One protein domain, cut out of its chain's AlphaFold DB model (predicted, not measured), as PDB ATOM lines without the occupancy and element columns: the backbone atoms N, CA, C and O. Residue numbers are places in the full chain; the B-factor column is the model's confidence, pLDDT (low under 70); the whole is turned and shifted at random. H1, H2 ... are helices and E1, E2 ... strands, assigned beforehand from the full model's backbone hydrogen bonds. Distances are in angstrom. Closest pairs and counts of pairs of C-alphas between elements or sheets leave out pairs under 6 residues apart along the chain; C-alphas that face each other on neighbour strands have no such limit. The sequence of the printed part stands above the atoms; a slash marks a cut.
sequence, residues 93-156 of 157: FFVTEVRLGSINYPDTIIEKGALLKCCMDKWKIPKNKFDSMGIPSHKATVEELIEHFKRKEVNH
ATOM      1  N   PHE A  93     229.331 244.752 323.709       93.62
ATOM      2  CA  PHE A  93     229.943 245.907 324.350       93.62
ATOM      3  C   PHE A  93     231.269 245.553 325.026       93.62
ATOM      4  O   PHE A  93     231.447 244.467 325.575       93.62
ATOM      5  N   PHE A  94     232.187 246.512 325.005       92.44
ATOM      6  CA  PHE A  94     233.494 246.453 325.646       92.44
ATOM      7  C   PHE A  94     233.663 247.655 326.563       92.44
ATOM      8  O   PHE A  94     233.241 248.759 326.220       92.44
ATOM      9  N   VAL A  95     234.291 247.448 327.711       91.31
ATOM     10  CA  VAL A  95     234.544 248.494 328.702       91.31
ATOM     11  C   VAL A  95     235.975 248.982 328.537       91.31
ATOM     12  O   VAL A  95     236.909 248.183 328.492       91.31
ATOM     13  N   THR A  96     236.169 250.295 328.435       89.31
ATOM     14  CA  THR A  96     237.512 250.881 328.364       89.31
ATOM     15  C   THR A  96     238.222 250.819 329.712       89.31
ATOM     16  O   THR A  96     237.701 251.244 330.743       89.31
ATOM     17  N   GLU A  97     239.470 250.362 329.716       86.38
ATOM     18  CA  GLU A  97     240.268 250.272 330.947       86.38
ATOM     19  C   GLU A  97     241.086 251.537 331.228       86.38
ATOM     20  O   GLU A  97     241.587 251.745 332.340       86.38
ATOM     21  N   VAL A  98     241.220 252.401 330.224       84.25
ATOM     22  CA  VAL A  98     242.031 253.615 330.272       84.25
ATOM     23  C   VAL A  98     241.256 254.801 329.719       84.25
ATOM     24  O   VAL A  98     240.396 254.655 328.853       84.25
ATOM     25  N   ARG A  99     241.606 255.992 330.207       84.50
ATOM     26  CA  ARG A  99     241.172 257.245 329.599       84.50
ATOM     27  C   ARG A  99     241.951 257.456 328.303       84.50
ATOM     28  O   ARG A  99     243.181 257.465 328.326       84.50
ATOM     29  N   LEU A 100     241.242 257.632 327.197       78.94
ATOM     30  CA  LEU A 100     241.811 257.864 325.872       78.94
ATOM     31  C   LEU A 100     241.405 259.243 325.375       78.94
ATOM     32  O   LEU A 100     240.226 259.568 325.329       78.94
ATOM     33  N   GLY A 101     242.392 260.038 324.981       78.06
ATOM     34  CA  GLY A 101     242.176 261.253 324.206       78.06
ATOM     35  C   GLY A 101     242.629 261.020 322.773       78.06
ATOM     36  O   GLY A 101     243.671 260.401 322.544       78.06
ATOM     37  N   SER A 102     241.861 261.509 321.803       72.12
ATOM     38  CA  SER A 102     242.320 261.539 320.418       72.12
ATOM     39  C   SER A 102     243.261 262.723 320.204       72.12
ATOM     40  O   SER A 102     242.913 263.862 320.499       72.12
ATOM     41  N   ILE A 103     244.444 262.474 319.636       74.56
ATOM     42  CA  ILE A 103     245.392 263.545 319.275       74.56
ATOM     43  C   ILE A 103     244.801 264.437 318.172       74.56
ATOM     44  O   ILE A 103     244.992 265.649 318.183       74.56
ATOM     45  N   ASN A 104     244.056 263.840 317.237       78.50
ATOM     46  CA  ASN A 104     243.441 264.559 316.118       78.50
ATOM     47  C   ASN A 104     242.148 265.285 316.521       78.50
ATOM     48  O   ASN A 104     241.729 266.210 315.831       78.50
ATOM     49  N   TYR A 105     241.519 264.861 317.620       77.12
ATOM     50  CA  TYR A 105     240.264 265.412 318.129       77.12
ATOM     51  C   TYR A 105     240.359 265.551 319.655       77.12
ATOM     52  O   TYR A 105     239.853 264.686 320.373       77.12
ATOM     53  N   PRO A 106     241.026 266.602 320.164       74.88
ATOM     54  CA  PRO A 106     241.330 266.740 321.590       74.88
ATOM     55  C   PRO A 106     240.078 266.798 322.477       74.88
ATOM     56  O   PRO A 106     240.134 266.381 323.631       74.88
ATOM     57  N   ASP A 107     238.941 267.241 321.937       79.50
ATOM     58  CA  ASP A 107     237.649 267.258 322.633       79.50
ATOM     59  C   ASP A 107     236.993 265.869 322.733       79.50
ATOM     60  O   ASP A 107     236.082 265.655 323.531       79.50
ATOM     61  N   THR A 108     237.447 264.895 321.937       77.81
ATOM     62  CA  THR A 108     236.960 263.513 322.001       77.81
ATOM     63  C   THR A 108     237.771 262.743 323.033       77.81
ATOM     64  O   THR A 108     238.811 262.147 322.732       77.81
ATOM     65  N   ILE A 109     237.273 262.771 324.266       82.56
ATOM     66  CA  ILE A 109     237.822 262.013 325.386       82.56
ATOM     67  C   ILE A 109     236.894 260.840 325.681       82.56
ATOM     68  O   ILE A 109     235.719 261.013 325.996       82.56
ATOM     69  N   ILE A 110     237.443 259.635 325.600       83.38
ATOM     70  CA  ILE A 110     236.793 258.419 326.067       83.38
ATOM     71  C   ILE A 110     237.276 258.194 327.494       83.38
ATOM     72  O   ILE A 110     238.447 257.892 327.732       83.38
ATOM     73  N   GLU A 111     236.379 258.390 328.452       87.00
ATOM     74  CA  GLU A 111     236.684 258.147 329.856       87.00
ATOM     75  C   GLU A 111     236.900 256.654 330.125       87.00
ATOM     76  O   GLU A 111     236.409 255.784 329.400       87.00
ATOM     77  N   LYS A 112     237.650 256.355 331.188       87.25
ATOM     78  CA  LYS A 112     237.765 254.984 331.692       87.25
ATOM     79  C   LYS A 112     236.380 254.494 332.135       87.25
ATOM     80  O   LYS A 112     235.676 255.215 332.839       87.25
ATOM     81  N   GLY A 113     236.021 253.265 331.774       86.19
ATOM     82  CA  GLY A 113     234.717 252.674 332.075       86.19
ATOM     83  C   GLY A 113     233.633 252.999 331.042       86.19
ATOM     84  O   GLY A 113     232.462 252.694 331.264       86.19
ATOM     85  N   ALA A 114     233.988 253.631 329.922       88.38
ATOM     86  CA  ALA A 114     233.053 253.866 328.830       88.38
ATOM     87  C   ALA A 114     232.738 252.554 328.095       88.38
ATOM     88  O   ALA A 114     233.633 251.737 327.866       88.38
ATOM     89  N   LEU A 115     231.476 252.378 327.693       90.31
ATOM     90  CA  LEU A 115     231.059 251.259 326.852       90.31
ATOM     91  C   LEU A 115     231.260 251.586 325.373       90.31
ATOM     92  O   LEU A 115     230.770 252.599 324.871       90.31
ATOM     93  N   LEU A 116     231.929 250.683 324.667       89.94
ATOM     94  CA  LEU A 116     232.138 250.719 323.227       89.94
ATOM     95  C   LEU A 116     231.423 249.532 322.593       89.94
ATOM     96  O   LEU A 116     231.672 248.388 322.963       89.94
ATOM     97  N   LYS A 117     230.547 249.796 321.623       90.50
ATOM     98  CA  LYS A 117     229.886 248.735 320.861       90.50
ATOM     99  C   LYS A 117     230.792 248.273 319.722       90.50
ATOM    100  O   LYS A 117     231.225 249.080 318.900       90.50
ATOM    101  N   CYS A 118     231.070 246.979 319.664       89.81
ATOM    102  CA  CYS A 118     231.888 246.378 318.623       89.81
ATOM    103  C   CYS A 118     231.054 246.128 317.359       89.81
ATOM    104  O   CYS A 118     230.016 245.474 317.399       89.81
ATOM    105  N   CYS A 119     231.530 246.615 316.214       86.19
ATOM    106  CA  CYS A 119     230.907 246.394 314.904       86.19
ATOM    107  C   CYS A 119     231.600 245.300 314.068       86.19
ATOM    108  O   CYS A 119     231.163 245.001 312.956       86.19
ATOM    109  N   MET A 120     232.673 244.704 314.592       87.44
ATOM    110  CA  MET A 120     233.522 243.728 313.905       87.44
ATOM    111  C   MET A 120     233.358 242.341 314.531       87.44
ATOM    112  O   MET A 120     233.023 242.226 315.704       87.44
ATOM    113  N   ASP A 121     233.670 241.276 313.790       87.00
ATOM    114  CA  ASP A 121     233.575 239.911 314.329       87.00
ATOM    115  C   ASP A 121     234.568 239.611 315.457       87.00
ATOM    116  O   ASP A 121     234.348 238.716 316.270       87.00
ATOM    117  N   LYS A 122     235.682 240.348 315.502       87.88
ATOM    118  CA  LYS A 122     236.707 240.213 316.538       87.88
ATOM    119  C   LYS A 122     237.183 241.583 316.977       87.88
ATOM    120  O   LYS A 122     237.699 242.350 316.157       87.88
ATOM    121  N   TRP A 123     237.054 241.865 318.265       86.62
ATOM    122  CA  TRP A 123     237.588 243.074 318.864       86.62
ATOM    123  C   TRP A 123     239.092 242.913 319.101       86.62
ATOM    124  O   TRP A 123     239.561 241.932 319.682       86.62
ATOM    125  N   LYS A 124     239.886 243.869 318.614       82.88
ATOM    126  CA  LYS A 124     241.343 243.838 318.781       82.88
ATOM    127  C   LYS A 124     241.714 244.389 320.155       82.88
ATOM    128  O   LYS A 124     241.940 245.587 320.305       82.88
ATOM    129  N   ILE A 125     241.790 243.499 321.140       76.94
ATOM    130  CA  ILE A 125     242.304 243.831 322.472       76.94
ATOM    131  C   ILE A 125     243.833 243.956 322.383       76.94
ATOM    132  O   ILE A 125     244.492 243.012 321.928       76.94
ATOM    133  N   PRO A 126     244.418 245.094 322.797       73.88
ATOM    134  CA  PRO A 126     245.860 245.272 322.783       73.88
ATOM    135  C   PRO A 126     246.520 244.297 323.758       73.88
ATOM    136  O   PRO A 126     246.113 244.172 324.912       73.88
ATOM    137  N   LYS A 127     247.574 243.609 323.312       69.25
ATOM    138  CA  LYS A 127     248.275 242.623 324.158       69.25
ATOM    139  C   LYS A 127     249.157 243.267 325.229       69.25
ATOM    140  O   LYS A 127     249.552 242.606 326.186       69.25
ATOM    141  N   ASN A 128     249.526 244.532 325.046       67.75
ATOM    142  CA  ASN A 128     250.316 245.312 325.990       67.75
ATOM    143  C   ASN A 128     250.030 246.814 325.814       67.75
ATOM    144  O   ASN A 128     249.389 247.228 324.853       67.75
ATOM    145  N   LYS A 129     250.549 247.643 326.729       59.84
ATOM    146  CA  LYS A 129     250.345 249.105 326.723       59.84
ATOM    147  C   LYS A 129     250.910 249.835 325.492       59.84
ATOM    148  O   LYS A 129     250.595 251.004 325.310       59.84
ATOM    149  N   PHE A 130     251.751 249.184 324.687       58.88
ATOM    150  CA  PHE A 130     252.392 249.761 323.499       58.88
ATOM    151  C   PHE A 130     251.751 249.291 322.186       58.88
ATOM    152  O   PHE A 130     252.167 249.718 321.110       58.88
ATOM    153  N   ASP A 131     250.753 248.410 322.257       64.19
ATOM    154  CA  ASP A 131     250.032 247.917 321.093       64.19
ATOM    155  C   ASP A 131     249.095 249.017 320.575       64.19
ATOM    156  O   ASP A 131     247.988 249.225 321.066       64.19
ATOM    157  N   SER A 132     249.586 249.760 319.581       61.69
ATOM    158  CA  SER A 132     248.884 250.892 318.975       61.69
ATOM    159  C   SER A 132     247.695 250.482 318.092       61.69
ATOM    160  O   SER A 132     247.043 251.361 317.527       61.69
ATOM    161  N   MET A 133     247.427 249.181 317.914       64.25
ATOM    162  CA  MET A 133     246.331 248.700 317.064       64.25
ATOM    163  C   MET A 133     245.000 248.508 317.802       64.25
ATOM    164  O   MET A 133     243.995 248.261 317.131       64.25
ATOM    165  N   GLY A 134     244.966 248.601 319.136       73.12
ATOM    166  CA  GLY A 134     243.775 248.304 319.936       73.12
ATOM    167  C   GLY A 134     243.519 249.299 321.065       73.12
ATOM    168  O   GLY A 134     244.425 249.973 321.547       73.12
ATOM    169  N   ILE A 135     242.265 249.371 321.508       79.75
ATOM    170  CA  ILE A 135     241.861 250.134 322.694       79.75
ATOM    171  C   ILE A 135     241.967 249.206 323.911       79.75
ATOM    172  O   ILE A 135     241.325 248.153 323.887       79.75
ATOM    173  N   PRO A 136     242.730 249.546 324.973       86.19
ATOM    174  CA  PRO A 136     242.768 248.734 326.188       86.19
ATOM    175  C   PRO A 136     241.367 248.624 326.786       86.19
ATOM    176  O   PRO A 136     240.767 249.625 327.188       86.19
ATOM    177  N   SER A 137     240.816 247.417 326.726       88.94
ATOM    178  CA  SER A 137     239.422 247.128 327.037       88.94
ATOM    179  C   SER A 137     239.212 245.637 327.268       88.94
ATOM    180  O   SER A 137     239.945 244.804 326.729       88.94
ATOM    181  N   HIS A 138     238.166 245.307 328.017       89.94
ATOM    182  CA  HIS A 138     237.673 243.945 328.194       89.94
ATOM    183  C   HIS A 138     236.214 243.842 327.748       89.94
ATOM    184  O   HIS A 138     235.511 244.846 327.617       89.94
ATOM    185  N   LYS A 139     235.763 242.617 327.467       90.31
ATOM    186  CA  LYS A 139     234.358 242.346 327.138       90.31
ATOM    187  C   LYS A 139     233.496 242.708 328.345       90.31
ATOM    188  O   LYS A 139     233.802 242.261 329.448       90.31
ATOM    189  N   ALA A 140     232.455 243.509 328.129       93.31
ATOM    190  CA  ALA A 140     231.592 243.964 329.207       93.31
ATOM    191  C   ALA A 140     230.939 242.768 329.905       93.31
ATOM    192  O   ALA A 140     230.372 241.881 329.259       93.31
ATOM    193  N   THR A 141     231.018 242.753 331.228       92.50
ATOM    194  CA  THR A 141     230.311 241.772 332.046       92.50
ATOM    195  C   THR A 141     228.837 242.146 332.181       92.50
ATOM    196  O   THR A 141     228.439 243.296 331.988       92.50
ATOM    197  N   VAL A 142     228.011 241.168 332.551       91.56
ATOM    198  CA  VAL A 142     226.587 241.384 332.842       91.56
ATOM    199  C   VAL A 142     226.389 242.502 333.873       91.56
ATOM    200  O   VAL A 142     225.553 243.380 333.674       91.56
ATOM    201  N   GLU A 143     227.175 242.496 334.952       91.56
ATOM    202  CA  GLU A 143     227.081 243.484 336.031       91.56
ATOM    203  C   GLU A 143     227.434 244.895 335.544       91.56
ATOM    204  O   GLU A 143     226.705 245.842 335.835       91.56
ATOM    205  N   GLU A 144     228.490 245.032 334.735       92.25
ATOM    206  CA  GLU A 144     228.889 246.320 334.155       92.25
ATOM    207  C   GLU A 144     227.826 246.884 333.209       92.25
ATOM    208  O   GLU A 144     227.570 248.090 333.222       92.25
ATOM    209  N   LEU A 145     227.172 246.032 332.414       92.56
ATOM    210  CA  LEU A 145     226.056 246.454 331.566       92.56
ATOM    211  C   LEU A 145     224.887 246.946 332.422       92.56
ATOM    212  O   LEU A 145     224.402 248.058 332.212       92.56
ATOM    213  N   ILE A 146     224.473 246.164 333.421       90.62
ATOM    214  CA  ILE A 146     223.377 246.536 334.322       90.62
ATOM    215  C   ILE A 146     223.675 247.869 335.022       90.62
ATOM    216  O   ILE A 146     222.815 248.748 335.052       90.62
ATOM    217  N   GLU A 147     224.880 248.053 335.562       90.38
ATOM    218  CA  GLU A 147     225.263 249.294 336.242       90.38
ATOM    219  C   GLU A 147     225.284 250.493 335.279       90.38
ATOM    220  O   GLU A 147     224.759 251.565 335.600       90.38
ATOM    221  N   HIS A 148     225.831 250.313 334.073       87.81
ATOM    222  CA  HIS A 148     225.923 251.382 333.083       87.81
ATOM    223  C   HIS A 148     224.546 251.862 332.611       87.81
ATOM    224  O   HIS A 148     224.301 253.071 332.546       87.81
ATOM    225  N   PHE A 149     223.639 250.934 332.293       86.88
ATOM    226  CA  PHE A 149     222.302 251.282 331.816       86.88
ATOM    227  C   PHE A 149     221.411 251.827 332.941       86.88
ATOM    228  O   PHE A 149     220.737 252.830 332.713       86.88
ATOM    229  N   LYS A 150     221.527 251.320 334.180       82.69
ATOM    230  CA  LYS A 150     220.854 251.919 335.351       82.69
ATOM    231  C   LYS A 150     221.275 253.366 335.593       82.69
ATOM    232  O   LYS A 150     220.444 254.225 335.881       82.69
ATOM    233  N   ARG A 151     222.571 253.676 335.467       71.00
ATOM    234  CA  ARG A 151     223.072 255.047 335.659       71.00
ATOM    235  C   ARG A 151     222.544 256.008 334.593       71.00
ATOM    236  O   ARG A 151     222.354 257.186 334.890       71.00
ATOM    237  N   LYS A 152     222.306 255.544 333.365       65.06
ATOM    238  CA  LYS A 152     221.748 256.382 332.292       65.06
ATOM    239  C   LYS A 152     220.288 256.757 332.528       65.06
ATOM    240  O   LYS A 152     219.938 257.897 332.226       65.06
ATOM    241  N   GLU A 153     219.490 255.866 333.113       58.91
ATOM    242  CA  GLU A 153     218.086 256.139 333.462       58.91
ATOM    243  C   GLU A 153     217.959 257.261 334.508       58.91
ATOM    244  O   GLU A 153     217.113 258.137 334.374       58.91
ATOM    245  N   VAL A 154     218.863 257.314 335.493       57.09
ATOM    246  CA  VAL A 154     218.852 258.350 336.550       57.09
ATOM    247  C   VAL A 154     219.272 259.736 336.034       57.09
ATOM    248  O   VAL A 154     218.856 260.745 336.590       57.09
ATOM    249  N   ASN A 155     220.086 259.813 334.976       49.78
ATOM    250  CA  ASN A 155     220.570 261.096 334.438       49.78
ATOM    251  C   ASN A 155     219.638 261.728 333.383       49.78
ATOM    252  O   ASN A 155     219.947 262.813 332.897       49.78
ATOM    253  N   HIS A 156     218.531 261.071 333.027       43.59
ATOM    254  CA  HIS A 156     217.510 261.597 332.105       43.59
ATOM    255  C   HIS A 156     216.183 261.950 332.811       43.59
ATOM    256  O   HIS A 156     215.167 262.112 332.136       43.59
TER     257      HIS A 156
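What this domain is: This is residues 93 to 156 of the 157 residues of an uncharacterized protein of Bacteroides sp. AM23-12 (UniProt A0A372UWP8). With little regular structure, the domain is a small antiparallel sheet, E2 E1 E3, with two long loops folding back to it and helix H1 at its side, where residues 149 to 156 stick out. The 64 printed residues run E1, E2, E3, H1, of mixed class, with only 23 in named elements. The whole is only just loose, close to compact, with radius of gyration 12.9 A and spans of 36, 28 and 20 A.

How they stand to each other: Inner strand E1, residues 93 to 96, forms a hairpin with E2, residues 115 to 117, where N 94 and O 116 are 2.8 A apart. Within their link, residues 100 to 101 pair antiparallel with 109 to 110. E3, residues 137 to 139, is antiparallel to E1, 151 degrees, with N 95 and O 138 2.9 A apart. H1, residues 142 to 154, only grazes the sheet with residues 144 to 148; its O i to N i+4 pairs are all within hydrogen-bond range.

Where its parts are: E1 begins at C-alpha 93 (229.943, 245.907, 324.350) and measures 9.9 A, E2 6.6 A, E3 7.0 A. H1 measures 19.0 A, ending at C-alpha 154 (218.852, 258.350, 336.550).

The domain as a whole: The C-alphas farthest apart, Phe 130 and His 156, are 37.8 A apart. The printed part has no cut; links E1 to E2 and E2 to E3 are long. Residues 127 to 133 and 152 to 156 have pLDDT under 70.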